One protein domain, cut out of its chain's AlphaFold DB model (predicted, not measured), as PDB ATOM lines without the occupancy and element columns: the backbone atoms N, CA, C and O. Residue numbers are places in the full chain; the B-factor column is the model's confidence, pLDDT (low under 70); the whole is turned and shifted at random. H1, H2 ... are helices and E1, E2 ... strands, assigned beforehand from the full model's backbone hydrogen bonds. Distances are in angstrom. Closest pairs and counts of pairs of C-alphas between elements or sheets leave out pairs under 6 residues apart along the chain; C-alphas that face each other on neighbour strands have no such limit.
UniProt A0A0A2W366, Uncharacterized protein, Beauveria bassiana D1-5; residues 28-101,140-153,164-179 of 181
ATOM      1  N   ARG A  28      26.872  26.534 -21.081       78.94
ATOM      2  CA  ARG A  28      28.145  27.044 -20.575       78.94
ATOM      3  C   ARG A  28      28.394  26.622 -19.138       78.94
ATOM      4  O   ARG A  28      27.579  26.866 -18.250       78.94
ATOM      5  N   ILE A  29      29.584  26.098 -18.885       81.81
ATOM      6  CA  ILE A  29      30.120  25.890 -17.544       81.81
ATOM      7  C   ILE A  29      30.591  27.249 -17.016       81.81
ATOM      8  O   ILE A  29      31.512  27.864 -17.550       81.81
ATOM      9  N   LYS A  30      29.930  27.747 -15.970       81.56
ATOM     10  CA  LYS A  30      30.256  29.011 -15.288       81.56
ATOM     11  C   LYS A  30      31.320  28.840 -14.219       81.56
ATOM     12  O   LYS A  30      31.986  29.802 -13.853       81.56
ATOM     13  N   GLY A  31      31.449  27.631 -13.692       80.56
ATOM     14  CA  GLY A  31      32.470  27.299 -12.718       80.56
ATOM     15  C   GLY A  31      32.359  25.857 -12.260       80.56
ATOM     16  O   GLY A  31      31.309  25.225 -12.373       80.56
ATOM     17  N   VAL A  32      33.453  25.355 -11.709       85.62
ATOM     18  CA  VAL A  32      33.529  24.032 -11.102       85.62
ATOM     19  C   VAL A  32      34.138  24.206  -9.723       85.62
ATOM     20  O   VAL A  32      35.129  24.910  -9.554       85.62
ATOM     21  N   SER A  33      33.526  23.582  -8.726       85.50
ATOM     22  CA  SER A  33      34.061  23.528  -7.370       85.50
ATOM     23  C   SER A  33      34.380  22.092  -6.994       85.50
ATOM     24  O   SER A  33      33.710  21.154  -7.431       85.50
ATOM     25  N   VAL A  34      35.423  21.938  -6.187       88.19
ATOM     26  CA  VAL A  34      35.963  20.649  -5.768       88.19
ATOM     27  C   VAL A  34      35.950  20.596  -4.249       88.19
ATOM     28  O   VAL A  34      36.425  21.521  -3.593       88.19
ATOM     29  N   LEU A  35      35.397  19.527  -3.680       87.00
ATOM     30  CA  LEU A  35      35.360  19.340  -2.233       87.00
ATOM     31  C   LEU A  35      35.510  17.867  -1.865       87.00
ATOM     32  O   LEU A  35      34.751  17.026  -2.347       87.00
ATOM     33  N   GLY A  36      36.417  17.565  -0.941       85.94
ATOM     34  CA  GLY A  36      36.493  16.248  -0.323       85.94
ATOM     35  C   GLY A  36      37.844  15.940   0.312       85.94
ATOM     36  O   GLY A  36      38.813  16.678   0.160       85.94
ATOM     37  N   SER A  37      37.908  14.831   1.048       85.12
ATOM     38  CA  SER A  37      39.110  14.404   1.776       85.12
ATOM     39  C   SER A  37      40.244  13.902   0.876       85.12
ATOM     40  O   SER A  37      41.362  13.737   1.363       85.12
ATOM     41  N   GLY A  38      39.961  13.611  -0.397       85.56
ATOM     42  CA  GLY A  38      40.932  13.177  -1.405       85.56
ATOM     43  C   GLY A  38      41.471  14.302  -2.290       85.56
ATOM     44  O   GLY A  38      42.410  14.078  -3.039       85.56
ATOM     45  N   CYS A  39      40.906  15.506  -2.212       88.31
ATOM     46  CA  CYS A  39      41.336  16.675  -2.987       88.31
ATOM     47  C   CYS A  39      41.394  17.890  -2.064       88.31
ATOM     48  O   CYS A  39      40.465  18.705  -2.045       88.31
ATOM     49  N   PRO A  40      42.461  17.997  -1.256       88.31
ATOM     50  CA  PRO A  40      42.739  19.198  -0.488       88.31
ATOM     51  C   PRO A  40      42.780  20.463  -1.359       88.31
ATOM     52  O   PRO A  40      42.989  20.425  -2.573       88.31
ATOM     53  N   ALA A  41      42.600  21.618  -0.722       87.94
ATOM     54  CA  ALA A  41      42.708  22.897  -1.413       87.94
ATOM     55  C   ALA A  41      44.083  23.032  -2.095       87.94
ATOM     56  O   ALA A  41      45.112  22.747  -1.486       87.94
ATOM     57  N   GLY A  42      44.087  23.455  -3.362       88.75
ATOM     58  CA  GLY A  42      45.304  23.611  -4.165       88.75
ATOM     59  C   GLY A  42      45.836  22.327  -4.811       88.75
ATOM     60  O   GLY A  42      46.840  22.389  -5.511       88.75
ATOM     61  N   THR A  43      45.183  21.174  -4.622       87.94
ATOM     62  CA  THR A  43      45.597  19.901  -5.251       87.94
ATOM     63  C   THR A  43      44.675  19.459  -6.383       87.94
ATOM     64  O   THR A  43      44.795  18.335  -6.871       87.94
ATOM     65  N   ALA A  44      43.706  20.296  -6.742       89.69
ATOM     66  CA  ALA A  44      42.820  20.088  -7.870       89.69
ATOM     67  C   ALA A  44      42.960  21.274  -8.823       89.69
ATOM     68  O   ALA A  44      42.874  22.423  -8.386       89.69
ATOM     69  N   ASP A  45      43.163  20.979 -10.098       89.94
ATOM     70  CA  ASP A  45      43.194  21.950 -11.184       89.94
ATOM     71  C   ASP A  45      42.023  21.662 -12.120       89.94
ATOM     72  O   ASP A  45      41.808  20.512 -12.497       89.94
ATOM     73  N   VAL A  46      41.231  22.680 -12.456       89.19
ATOM     74  CA  VAL A  46      40.092  22.518 -13.362       89.19
ATOM     75  C   VAL A  46      40.226  23.487 -14.519       89.19
ATOM     76  O   VAL A  46      40.220  24.700 -14.324       89.19
ATOM     77  N   GLN A  47      40.283  22.932 -15.722       89.62
ATOM     78  CA  GLN A  47      40.343  23.671 -16.971       89.62
ATOM     79  C   GLN A  47      39.015  23.522 -17.698       89.62
ATOM     80  O   GLN A  47      38.504  22.417 -17.860       89.62
ATOM     81  N   VAL A  48      38.449  24.640 -18.137       85.81
ATOM     82  CA  VAL A  48      37.276  24.664 -19.012       85.81
ATOM     83  C   VAL A  48      37.756  25.085 -20.392       85.81
ATOM     84  O   VAL A  48      38.572  25.998 -20.519       85.81
ATOM     85  N   ASP A  49      37.282  24.397 -21.421       85.38
ATOM     86  CA  ASP A  49      37.658  24.680 -22.795       85.38
ATOM     87  C   ASP A  49      37.129  26.048 -23.264       85.38
ATOM     88  O   ASP A  49      36.264  26.667 -22.640       85.38
ATOM     89  N   ALA A  50      37.622  26.526 -24.407       84.31
ATOM     90  CA  ALA A  50      37.236  27.835 -24.935       84.31
ATOM     91  C   ALA A  50      35.730  27.949 -25.240       84.31
ATOM     92  O   ALA A  50      35.174  29.047 -25.176       84.31
ATOM     93  N   THR A  51      35.061  26.835 -25.563       81.56
ATOM     94  CA  THR A  51      33.615  26.828 -25.826       81.56
ATOM     95  C   THR A  51      32.787  26.870 -24.541       81.56
ATOM     96  O   THR A  51      31.634  27.302 -24.564       81.56
ATOM     97  N   GLY A  52      33.369  26.492 -23.400       77.56
ATOM     98  CA  GLY A  52      32.660  26.395 -22.132       77.56
ATOM     99  C   GLY A  52      31.792  25.145 -22.016       77.56
ATOM    100  O   GLY A  52      30.943  25.098 -21.128       77.56
ATOM    101  N   THR A  53      31.957  24.170 -22.911       78.31
ATOM    102  CA  THR A  53      31.124  22.957 -22.984       78.31
ATOM    103  C   THR A  53      31.868  21.697 -22.554       78.31
ATOM    104  O   THR A  53      31.239  20.676 -22.274       78.31
ATOM    105  N   LEU A  54      33.195  21.785 -22.455       81.56
ATOM    106  CA  LEU A  54      34.086  20.731 -22.007       81.56
ATOM    107  C   LEU A  54      34.890  21.232 -20.810       81.56
ATOM    108  O   LEU A  54      35.402  22.350 -20.807       81.56
ATOM    109  N   PHE A  55      35.042  20.387 -19.798       84.69
ATOM    110  CA  PHE A  55      36.016  20.634 -18.743       84.69
ATOM    111  C   PHE A  55      36.853  19.399 -18.450       84.69
ATOM    112  O   PHE A  55      36.442  18.264 -18.705       84.69
ATOM    113  N   GLU A  56      38.025  19.659 -17.888       85.94
ATOM    114  CA  GLU A  56      38.996  18.686 -17.432       85.94
ATOM    115  C   GLU A  56      39.386  19.019 -15.992       85.94
ATOM    116  O   GLU A  56      39.825  20.132 -15.710       85.94
ATOM    117  N   ALA A  57      39.195  18.076 -15.070       87.44
ATOM    118  CA  ALA A  57      39.615  18.221 -13.678       87.44
ATOM    119  C   ALA A  57      40.768  17.263 -13.366       87.44
ATOM    120  O   ALA A  57      40.576  16.052 -13.434       87.44
ATOM    121  N   THR A  58      41.926  17.799 -12.987       87.75
ATOM    122  CA  THR A  58      43.142  17.061 -12.619       87.75
ATOM    123  C   THR A  58      43.355  17.099 -11.114       87.75
ATOM    124  O   THR A  58      43.171  18.139 -10.485       87.75
ATOM    125  N   PHE A  59      43.802  15.989 -10.528       87.75
ATOM    126  CA  PHE A  59      44.080  15.886  -9.096       87.75
ATOM    127  C   PHE A  59      45.521  15.439  -8.864       87.75
ATOM    128  O   PHE A  59      45.917  14.376  -9.333       87.75
ATOM    129  N   SER A  60      46.300  16.223  -8.120       87.31
ATOM    130  CA  SER A  60      47.708  15.918  -7.830       87.31
ATOM    131  C   SER A  60      47.918  15.139  -6.530       87.31
ATOM    132  O   SER A  60      48.963  14.521  -6.356       87.31
ATOM    133  N   ALA A  61      46.938  15.156  -5.621       83.81
ATOM    134  CA  ALA A  61      47.037  14.536  -4.294       83.81
ATOM    135  C   ALA A  61      45.923  13.519  -3.998       83.81
ATOM    136  O   ALA A  61      45.691  13.176  -2.836       83.81
ATOM    137  N   TYR A  62      45.212  13.050  -5.028       84.19
ATOM    138  CA  TYR A  62      44.219  11.998  -4.843       84.19
ATOM    139  C   TYR A  62      44.901  10.632  -4.816       84.19
ATOM    140  O   TYR A  62      45.334  10.119  -5.844       84.19
ATOM    141  N   GLU A  63      44.972  10.031  -3.631       83.31
ATOM    142  CA  GLU A  63      45.563   8.710  -3.423       83.31
ATOM    143  C   GLU A  63      44.668   7.859  -2.519       83.31
ATOM    144  O   GLU A  63      44.170   8.326  -1.492       83.31
ATOM    145  N   VAL A  64      44.471   6.595  -2.898       84.06
ATOM    146  CA  VAL A  64      43.684   5.612  -2.147       84.06
ATOM    147  C   VAL A  64      44.568   4.405  -1.873       84.06
ATOM    148  O   VAL A  64      45.074   3.789  -2.807       84.06
ATOM    149  N   GLN A  65      44.725   4.037  -0.602       81.81
ATOM    150  CA  GLN A  65      45.533   2.880  -0.209       81.81
ATOM    151  C   GLN A  65      44.704   1.876   0.592       81.81
ATOM    152  O   GLN A  65      44.025   2.218   1.564       81.81
ATOM    153  N   THR A  66      44.804   0.605   0.215       82.06
ATOM    154  CA  THR A  66      44.100  -0.519   0.846       82.06
ATOM    155  C   THR A  66      45.074  -1.656   1.124       82.06
ATOM    156  O   THR A  66      45.911  -1.946   0.275       82.06
ATOM    157  N   GLY A  67      44.928  -2.347   2.253       81.06
ATOM    158  CA  GLY A  67      45.718  -3.535   2.572       81.06
ATOM    159  C   GLY A  67      46.079  -3.616   4.055       81.06
ATOM    160  O   GLY A  67      45.631  -2.786   4.848       81.06
ATOM    161  N   PRO A  68      46.880  -4.617   4.454       79.88
ATOM    162  CA  PRO A  68      47.387  -4.715   5.818       79.88
ATOM    163  C   PRO A  68      48.126  -3.433   6.224       79.88
ATOM    164  O   PRO A  68      48.961  -2.934   5.477       79.88
ATOM    165  N   GLY A  69      47.813  -2.895   7.402       83.25
ATOM    166  CA  GLY A  69      48.443  -1.675   7.918       83.25
ATOM    167  C   GLY A  69      47.841  -0.357   7.416       83.25
ATOM    168  O   GLY A  69      48.237   0.693   7.920       83.25
ATOM    169  N   THR A  70      46.861  -0.367   6.500       84.19
ATOM    170  CA  THR A  70      46.152   0.864   6.113       84.19
ATOM    171  C   THR A  70      44.968   1.151   7.040       84.19
ATOM    172  O   THR A  70      44.230   0.260   7.462       84.19
ATOM    173  N   GLN A  71      44.777   2.424   7.386       86.75
ATOM    174  CA  GLN A  71      43.651   2.882   8.209       86.75
ATOM    175  C   GLN A  71      42.450   3.303   7.352       86.75
ATOM    176  O   GLN A  71      42.581   3.585   6.159       86.75
ATOM    177  N   ALA A  72      41.283   3.449   7.990       82.69
ATOM    178  CA  ALA A  72      40.045   3.906   7.349       82.69
ATOM    179  C   ALA A  72      40.210   5.194   6.526       82.69
ATOM    180  O   ALA A  72      39.601   5.332   5.469       82.69
ATOM    181  N   VAL A  73      41.062   6.116   6.977       81.62
ATOM    182  CA  VAL A  73      41.318   7.389   6.291       81.62
ATOM    183  C   VAL A  73      42.016   7.226   4.934       81.62
ATOM    184  O   VAL A  73      41.836   8.066   4.060       81.62
ATOM    185  N   HIS A  74      42.781   6.150   4.722       79.44
ATOM    186  CA  HIS A  74      43.528   5.941   3.478       79.44
ATOM    187  C   HIS A  74      42.658   5.406   2.343       79.44
ATOM    188  O   HIS A  74      42.917   5.717   1.186       79.44
ATOM    189  N   TRP A  75      41.615   4.634   2.658       79.06
ATOM    190  CA  TRP A  75      40.715   4.082   1.644       79.06
ATOM    191  C   TRP A  75      39.378   4.827   1.532       79.06
ATOM    192  O   TRP A  75      38.680   4.690   0.532       79.06
ATOM    193  N   ARG A  76      39.017   5.662   2.519       81.81
ATOM    194  CA  ARG A  76      37.814   6.518   2.494       81.81
ATOM    195  C   ARG A  76      38.112   7.940   2.002       81.81
ATOM    196  O   ARG A  76      37.766   8.920   2.666       81.81
ATOM    197  N   ARG A  77      38.754   8.069   0.841       81.25
ATOM    198  CA  ARG A  77      39.049   9.369   0.214       81.25
ATOM    199  C   ARG A  77      37.989   9.729  -0.816       81.25
ATOM    200  O   ARG A  77      37.661   8.922  -1.681       81.25
ATOM    201  N   ASN A  78      37.458  10.946  -0.731       80.44
ATOM    202  CA  ASN A  78      36.430  11.428  -1.647       80.44
ATOM    203  C   ASN A  78      36.782  12.743  -2.327       80.44
ATOM    204  O   ASN A  78      37.482  13.570  -1.755       80.44
ATOM    205  N   CYS A  79      36.250  12.913  -3.534       83.06
ATOM    206  CA  CYS A  79      36.247  14.168  -4.268       83.06
ATOM    207  C   CYS A  79      34.901  14.346  -4.942       83.06
ATOM    208  O   CYS A  79      34.505  13.533  -5.772       83.06
ATOM    209  N   LYS A  80      34.199  15.412  -4.569       82.56
ATOM    210  CA  LYS A  80      32.953  15.831  -5.195       82.56
ATOM    211  C   LYS A  80      33.231  17.035  -6.082       82.56
ATOM    212  O   LYS A  80      33.658  18.075  -5.584       82.56
ATOM    213  N   LEU A  81      32.929  16.891  -7.367       82.62
ATOM    214  CA  LEU A  81      32.860  17.998  -8.311       82.62
ATOM    215  C   LEU A  81      31.438  18.559  -8.322       82.62
ATOM    216  O   LEU A  81      30.466  17.811  -8.383       82.62
ATOM    217  N   THR A  82      31.300  19.875  -8.232       81.25
ATOM    218  CA  THR A  82      30.015  20.568  -8.367       81.25
ATOM    219  C   THR A  82      30.135  21.606  -9.467       81.25
ATOM    220  O   THR A  82      30.941  22.531  -9.367       81.25
ATOM    221  N   LEU A  83      29.338  21.423 -10.518       78.50
ATOM    222  CA  LEU A  83      29.343  22.263 -11.704       78.50
ATOM    223  C   LEU A  83      28.256  23.328 -11.571       78.50
ATOM    224  O   LEU A  83      27.089  23.010 -11.347       78.50
ATOM    225  N   ASN A  84      28.645  24.586 -11.740       79.19
ATOM    226  CA  ASN A  84      27.733  25.696 -11.956       79.19
ATOM    227  C   ASN A  84      27.604  25.902 -13.467       79.19
ATOM    228  O   ASN A  84      28.602  26.194 -14.127       79.19
ATOM    229  N   MET A  85      26.411  25.708 -14.021       76.56
ATOM    230  CA  MET A  85      26.189  25.698 -15.467       76.56
ATOM    231  C   MET A  85      24.964  26.525 -15.839       76.56
ATOM    232  O   MET A  85      23.976  26.554 -15.110       76.56
ATOM    233  N   GLU A  86      25.036  27.153 -17.005       77.31
ATOM    234  CA  GLU A  86      23.915  27.765 -17.710       77.31
ATOM    235  C   GLU A  86      23.590  26.874 -18.913       77.31
ATOM    236  O   GLU A  86      24.506  26.474 -19.625       77.31
ATOM    237  N   PHE A  87      22.327  26.492 -19.091       74.38
ATOM    238  CA  PHE A  87      21.870  25.666 -20.210       74.38
ATOM    239  C   PHE A  87      20.374  25.883 -20.456       74.38
ATOM    240  O   PHE A  87      19.611  26.053 -19.502       74.38
ATOM    241  N   ASP A  88      19.946  25.828 -21.719       69.38
ATOM    242  CA  ASP A  88      18.518  25.730 -22.042       69.38
ATOM    243  C   ASP A  88      18.009  24.302 -21.820       69.38
ATOM    244  O   ASP A  88      18.768  23.351 -21.672       69.38
ATOM    245  N   GLN A  89      16.699  24.105 -21.818       65.00
ATOM    246  CA  GLN A  89      16.130  22.759 -21.769       65.00
ATOM    247  C   GLN A  89      16.564  21.893 -22.971       65.00
ATOM    248  O   GLN A  89      16.643  22.377 -24.097       65.00
ATOM    249  N   GLY A  90      16.774  20.590 -22.739       63.34
ATOM    250  CA  GLY A  90      17.023  19.613 -23.810       63.34
ATOM    251  C   GLY A  90      18.485  19.227 -24.055       63.34
ATOM    252  O   GLY A  90      18.798  18.748 -25.143       63.34
ATOM    253  N   TYR A  91      19.379  19.367 -23.074       64.69
ATOM    254  CA  TYR A  91      20.765  18.885 -23.184       64.69
ATOM    255  C   TYR A  91      21.047  17.659 -22.325       64.69
ATOM    256  O   TYR A  91      20.400  17.423 -21.301       64.69
ATOM    257  N   GLN A  92      22.053  16.903 -22.759       65.56
ATOM    258  CA  GLN A  92      22.587  15.753 -22.047       65.56
ATOM    259  C   GLN A  92      24.053  15.991 -21.697       65.56
ATOM    260  O   GLN A  92      24.798  16.646 -22.433       65.56
ATOM    261  N   PHE A  93      24.452  15.445 -20.552       69.12
ATOM    262  CA  PHE A  93      25.838  15.458 -20.107       69.12
ATOM    263  C   PHE A  93      26.392  14.050 -20.213       69.12
ATOM    264  O   PHE A  93      25.791  13.100 -19.692       69.12
ATOM    265  N   SER A  94      27.559  13.954 -20.837       69.62
ATOM    266  CA  SER A  94      28.295  12.710 -20.975       69.62
ATOM    267  C   SER A  94      29.657  12.874 -20.326       69.62
ATOM    268  O   SER A  94      30.410  13.805 -20.630       69.62
ATOM    269  N   VAL A  95      29.983  11.978 -19.401       74.12
ATOM    270  CA  VAL A  95      31.377  11.801 -18.984       74.12
ATOM    271  C   VAL A  95      32.096  11.237 -20.196       74.12
ATOM    272  O   VAL A  95      31.527  10.383 -20.851       74.12
ATOM    273  N   LEU A  96      33.294  11.706 -20.530       75.12
ATOM    274  CA  LEU A  96      34.112  11.188 -21.636       75.12
ATOM    275  C   LEU A  96      35.071  10.096 -21.169       75.12
ATOM    276  O   LEU A  96      35.392   9.155 -21.890       75.12
ATOM    277  N   GLY A  97      35.534  10.225 -19.936       76.44
ATOM    278  CA  GLY A  97      36.366   9.223 -19.317       76.44
ATOM    279  C   GLY A  97      37.224   9.803 -18.222       76.44
ATOM    280  O   GLY A  97      37.167  10.995 -17.899       76.44
ATOM    281  N   THR A  98      38.012   8.912 -17.648       81.12
ATOM    282  CA  THR A  98      38.961   9.249 -16.615       81.12
ATOM    283  C   THR A  98      40.143   8.309 -16.600       81.12
ATOM    284  O   THR A  98      39.998   7.137 -16.927       81.12
ATOM    285  N   ASN A  99      41.318   8.813 -16.255       83.50
ATOM    286  CA  ASN A  99      42.557   8.047 -16.281       83.50
ATOM    287  C   ASN A  99      43.294   8.181 -14.963       83.50
ATOM    288  O   ASN A  99      43.152   9.201 -14.306       83.50
ATOM    289  N   GLY A 100      44.060   7.170 -14.570       84.00
ATOM    290  CA  GLY A 100      44.807   7.174 -13.317       84.00
ATOM    291  C   GLY A 100      45.940   6.160 -13.313       84.00
ATOM    292  O   GLY A 100      46.153   5.447 -14.289       84.00
ATOM    293  N   PHE A 101      46.674   6.092 -12.206       85.38
ATOM    294  CA  PHE A 101      47.729   5.105 -11.983       85.38
ATOM    295  C   PHE A 101      47.336   4.177 -10.834       85.38
ATOM    296  O   PHE A 101      46.791   4.633  -9.828       85.38
ATOM    297  N   TYR A 140      49.260   2.749 -15.734       83.69
ATOM    298  CA  TYR A 140      48.139   3.628 -16.010       83.69
ATOM    299  C   TYR A 140      46.933   2.826 -16.485       83.69
ATOM    300  O   TYR A 140      47.071   1.880 -17.264       83.69
ATOM    301  N   PHE A 141      45.758   3.238 -16.029       81.00
ATOM    302  CA  PHE A 141      44.479   2.731 -16.486       81.00
ATOM    303  C   PHE A 141      43.624   3.886 -17.000       81.00
ATOM    304  O   PHE A 141      43.632   4.979 -16.434       81.00
ATOM    305  N   ASP A 142      42.835   3.600 -18.028       81.62
ATOM    306  CA  ASP A 142      41.839   4.503 -18.582       81.62
ATOM    307  C   ASP A 142      40.459   3.868 -18.430       81.62
ATOM    308  O   ASP A 142      40.224   2.709 -18.779       81.62
ATOM    309  N   ILE A 143      39.533   4.650 -17.906       77.00
ATOM    310  CA  ILE A 143      38.114   4.357 -17.841       77.00
ATOM    311  C   ILE A 143      37.461   5.286 -18.854       77.00
ATOM    312  O   ILE A 143      37.079   6.409 -18.531       77.00
ATOM    313  N   MET A 144      37.367   4.841 -20.101       70.75
ATOM    314  CA  MET A 144      36.564   5.550 -21.092       70.75
ATOM    315  C   MET A 144      35.088   5.304 -20.807       70.75
ATOM    316  O   MET A 144      34.670   4.178 -20.516       70.75
ATOM    317  N   SER A 145      34.291   6.360 -20.887       65.25
ATOM    318  CA  SER A 145      32.853   6.177 -20.918       65.25
ATOM    319  C   SER A 145      32.445   5.580 -22.262       65.25
ATOM    320  O   SER A 145      33.065   5.817 -23.299       65.25
ATOM    321  N   HIS A 146      31.374   4.794 -22.255       58.31
ATOM    322  CA  HIS A 146      30.704   4.471 -23.505       58.31
ATOM    323  C   HIS A 146      29.772   5.641 -23.851       58.31
ATOM    324  O   HIS A 146      29.046   6.090 -22.960       58.31
ATOM    325  N   PRO A 147      29.721   6.099 -25.114       47.66
ATOM    326  CA  PRO A 147      28.886   7.229 -25.537       47.66
ATOM    327  C   PRO A 147      27.373   6.977 -25.411       47.66
ATOM    328  O   PRO A 147      26.594   7.861 -25.706       47.66
ATOM    329  N   SER A 148      26.941   5.783 -24.989       43.97
ATOM    330  CA  SER A 148      25.549   5.474 -24.625       43.97
ATOM    331  C   SER A 148      25.228   5.727 -23.144       43.97
ATOM    332  O   SER A 148      24.101   5.502 -22.702       43.97
ATOM    333  N   SER A 149      26.221   6.136 -22.348       51.75
ATOM    334  CA  SER A 149      26.096   6.397 -20.910       51.75
ATOM    335  C   SER A 149      25.820   7.877 -20.659       51.75
ATOM    336  O   SER A 149      26.569   8.550 -19.956       51.75
ATOM    337  N   ASP A 150      24.751   8.386 -21.262       55.12
ATOM    338  CA  ASP A 150      24.350   9.778 -21.108       55.12
ATOM    339  C   ASP A 150      23.434   9.948 -19.897       55.12
ATOM    340  O   ASP A 150      22.536   9.141 -19.610       55.12
ATOM    341  N   SER A 151      23.670  11.022 -19.148       54.00
ATOM    342  CA  SER A 151      22.809  11.404 -18.036       54.00
ATOM    343  C   SER A 151      21.727  12.374 -18.510       54.00
ATOM    344  O   SER A 151      22.000  13.427 -19.087       54.00
ATOM    345  N   TRP A 152      20.472  12.000 -18.256       46.12
ATOM    346  CA  TRP A 152      19.292  12.754 -18.675       46.12
ATOM    347  C   TRP A 152      18.801  13.667 -17.558       46.12
ATOM    348  O   TRP A 152      18.219  13.187 -16.582       46.12
ATOM    349  N   VAL A 153      18.959  14.982 -17.719       47.66
ATOM    350  CA  VAL A 153      18.307  15.967 -16.846       47.66
ATOM    351  C   VAL A 153      16.917  16.265 -17.417       47.66
ATOM    352  O   VAL A 153      16.763  17.093 -18.307       47.66
ATOM    353  N   HIS A 164      24.091   8.685   0.942       30.91
ATOM    354  CA  HIS A 164      25.532   8.485   0.994       30.91
ATOM    355  C   HIS A 164      25.941   7.518  -0.130       30.91
ATOM    356  O   HIS A 164      25.149   6.637  -0.433       30.91
ATOM    357  N   GLU A 165      27.150   7.661  -0.697       28.34
ATOM    358  CA  GLU A 165      28.153   6.582  -0.880       28.34
ATOM    359  C   GLU A 165      29.190   6.848  -2.001       28.34
ATOM    360  O   GLU A 165      28.857   7.175  -3.131       28.34
ATOM    361  N   HIS A 166      30.453   6.688  -1.576       27.33
ATOM    362  CA  HIS A 166      31.714   6.278  -2.225       27.33
ATOM    363  C   HIS A 166      32.249   6.929  -3.517       27.33
ATOM    364  O   HIS A 166      31.537   7.321  -4.425       27.33
ATOM    365  N   CYS A 167      33.579   7.074  -3.558       25.02
ATOM    366  CA  CYS A 167      34.322   7.922  -4.485       25.02
ATOM    367  C   CYS A 167      35.518   7.211  -5.098       25.02
ATOM    368  O   CYS A 167      36.181   6.442  -4.408       25.02
ATOM    369  N   VAL A 168      35.837   7.599  -6.330       28.70
ATOM    370  CA  VAL A 168      37.152   7.482  -6.969       28.70
ATOM    371  C   VAL A 168      37.284   8.712  -7.873       28.70
ATOM    372  O   VAL A 168      36.323   9.045  -8.558       28.70
ATOM    373  N   ALA A 169      38.410   9.424  -7.852       33.34
ATOM    374  CA  ALA A 169      38.641  10.548  -8.758       33.34
ATOM    375  C   ALA A 169      40.046  10.483  -9.346       33.34
ATOM    376  O   ALA A 169      41.027  10.625  -8.621       33.34
ATOM    377  N   PRO A 170      40.145  10.310 -10.662       49.16
ATOM    378  CA  PRO A 170      41.298  10.832 -11.367       49.16
ATOM    379  C   PRO A 170      40.809  11.685 -12.557       49.16
ATOM    380  O   PRO A 170      39.657  12.105 -12.516       49.16
ATOM    381  N   LEU A 171      41.642  12.063 -13.535       43.66
ATOM    382  CA  LEU A 171      41.345  13.135 -14.513       43.66
ATOM    383  C   LEU A 171      39.913  13.046 -15.083       43.66
ATOM    384  O   LEU A 171      39.639  12.091 -15.792       43.66
ATOM    385  N   ILE A 172      38.979  13.955 -14.788       56.22
ATOM    386  CA  ILE A 172      37.584  13.817 -15.266       56.22
ATOM    387  C   ILE A 172      37.380  14.712 -16.478       56.22
ATOM    388  O   ILE A 172      37.464  15.932 -16.344       56.22
ATOM    389  N   ARG A 173      37.051  14.114 -17.630       53.47
ATOM    390  CA  ARG A 173      36.565  14.840 -18.811       53.47
ATOM    391  C   ARG A 173      35.063  14.663 -18.971       53.47
ATOM    392  O   ARG A 173      34.559  13.545 -18.894       53.47
ATOM    393  N   LEU A 174      34.352  15.753 -19.222       51.72
ATOM    394  CA  LEU A 174      32.893  15.796 -19.361       51.72
ATOM    395  C   LEU A 174      32.528  16.737 -20.505       51.72
ATOM    396  O   LEU A 174      33.074  17.833 -20.574       51.72
ATOM    397  N   THR A 175      31.605  16.322 -21.369       46.03
ATOM    398  CA  THR A 175      31.135  17.118 -22.508       46.03
ATOM    399  C   THR A 175      29.611  17.216 -22.537       46.03
ATOM    400  O   THR A 175      28.901  16.309 -22.083       46.03
ATOM    401  N   CYS A 176      29.103  18.316 -23.084       37.50
ATOM    402  CA  CYS A 176      27.684  18.515 -23.356       37.50
ATOM    403  C   CYS A 176      27.358  18.141 -24.802       37.50
ATOM    404  O   CYS A 176      27.951  18.691 -25.730       37.50
ATOM    405  N   LEU A 177      26.367  17.267 -24.999       40.12
ATOM    406  CA  LEU A 177      25.832  16.959 -26.327       40.12
ATOM    407  C   LEU A 177      24.389  17.473 -26.475       40.12
ATOM    408  O   LEU A 177      23.606  17.415 -25.517       40.12
ATOM    409  N   PRO A 178      24.010  17.973 -27.666       35.66
ATOM    410  CA  PRO A 178      22.613  18.250 -27.984       35.66
ATOM    411  C   PRO A 178      21.798  16.948 -27.971       35.66
ATOM    412  O   PRO A 178      22.251  15.928 -28.493       35.66
ATOM    413  N   SER A 179      20.592  16.970 -27.389       36.12
ATOM    414  CA  SER A 179      19.701  15.802 -27.420       36.12
ATOM    415  C   SER A 179      19.176  15.587 -28.836       36.12
ATOM    416  O   SER A 179      18.396  16.394 -29.336       36.12
TER     417      SER A 179
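What this domain is: This is residues 28 to 101, 140 to 153 and 164 to 179 of the 181 residues of an uncharacterized protein of Beauveria bassiana D1-5 (UniProt A0A0A2W366). Two sheets lie partly face to face as a sandwich: a twisted sheet of six strands, E2, E3, E5, E6, E7 and E8, and a strip of two strands, E1 and E4, over part of it. At one end a loop with the short helix H1 reaches out beyond the sheets. The printed part has 104 residues, in the order E1 E2 E3 H1 E4 E5 E6 E7 E8, mostly strand, with antiparallel neighbours in both sheets. It is only just compact, close to loose, with a radius of gyration of the C-alphas of 15.1 A, and elongated, spanning 50 by 29 by 28 A.

Where its parts are: E1, residues 28 to 35, is 21.2 A long and begins at C-alpha 28 (28.145, 27.044, -20.575). E2 is residues 44 to 48, 13.3 A, and E3 residues 54 to 59, 17.0 A. H1, residues 72 to 75, is 5.7 A long. E4, residues 80 to 86, measures 19.5 A. E5, residues 91 to 101, is the longest strand at 32.3 A and ends at C-alpha 101 (47.729, 5.105, -11.983). E6 is residues 140 to 144, 12.8 A, and E7 residues 150 to 152, 6.4 A. E8, residues 171 to 178, is 23.6 A long and ends at C-alpha 178 (22.613, 18.250, -27.984).

How they stand to each other: E1 and E4 are antiparallel at 161 degrees, with N 30 and O 84 2.8 A apart. The two sheets form a sandwich, two sheets face to face: the parts of them that face each other are 9.3 A centre to centre, with the strands of the one at 28 degrees to those of the other, and the closest C-alphas of E1 and E2, those of Val 32 and Val 46, are 7.1 A apart. E2 and E3 form a hairpin, with N 47 and O 56 at 2.8 A. On the other side of E3 is E8, with N 57 and O 172 at 3.0 A. E5 has three neighbours: E8 on one side, with N 96 and O 173 at 2.8 A, and on the other side E6, beside residues 97 to 101, with N 98 and O 143 at 2.8 A, and E7, beside residues 92 to 94, with N 151 and O 93 at 3.0 A. E2, E6 and E7 are edge strands. H1 is not on the branched sheet; it is too short for an O i to N i+4 pair, and its 1 pair of O i to N i+3 is not within hydrogen-bond range.

The domain as a whole: The two C-alphas farthest apart, those of Gly 69 and Asp 88, are 50.4 A from each other. The link E3 to H1, residues 60 to 71, is long. Residues 102 to 139 and 154 to 163 are not printed; the C-alphas across these cuts are 4.3 A and 20.7 A apart. The mean pLDDT of the printed part is 72.4, with residues 88 to 94, 145 to 153 and 164 to 179 under 70.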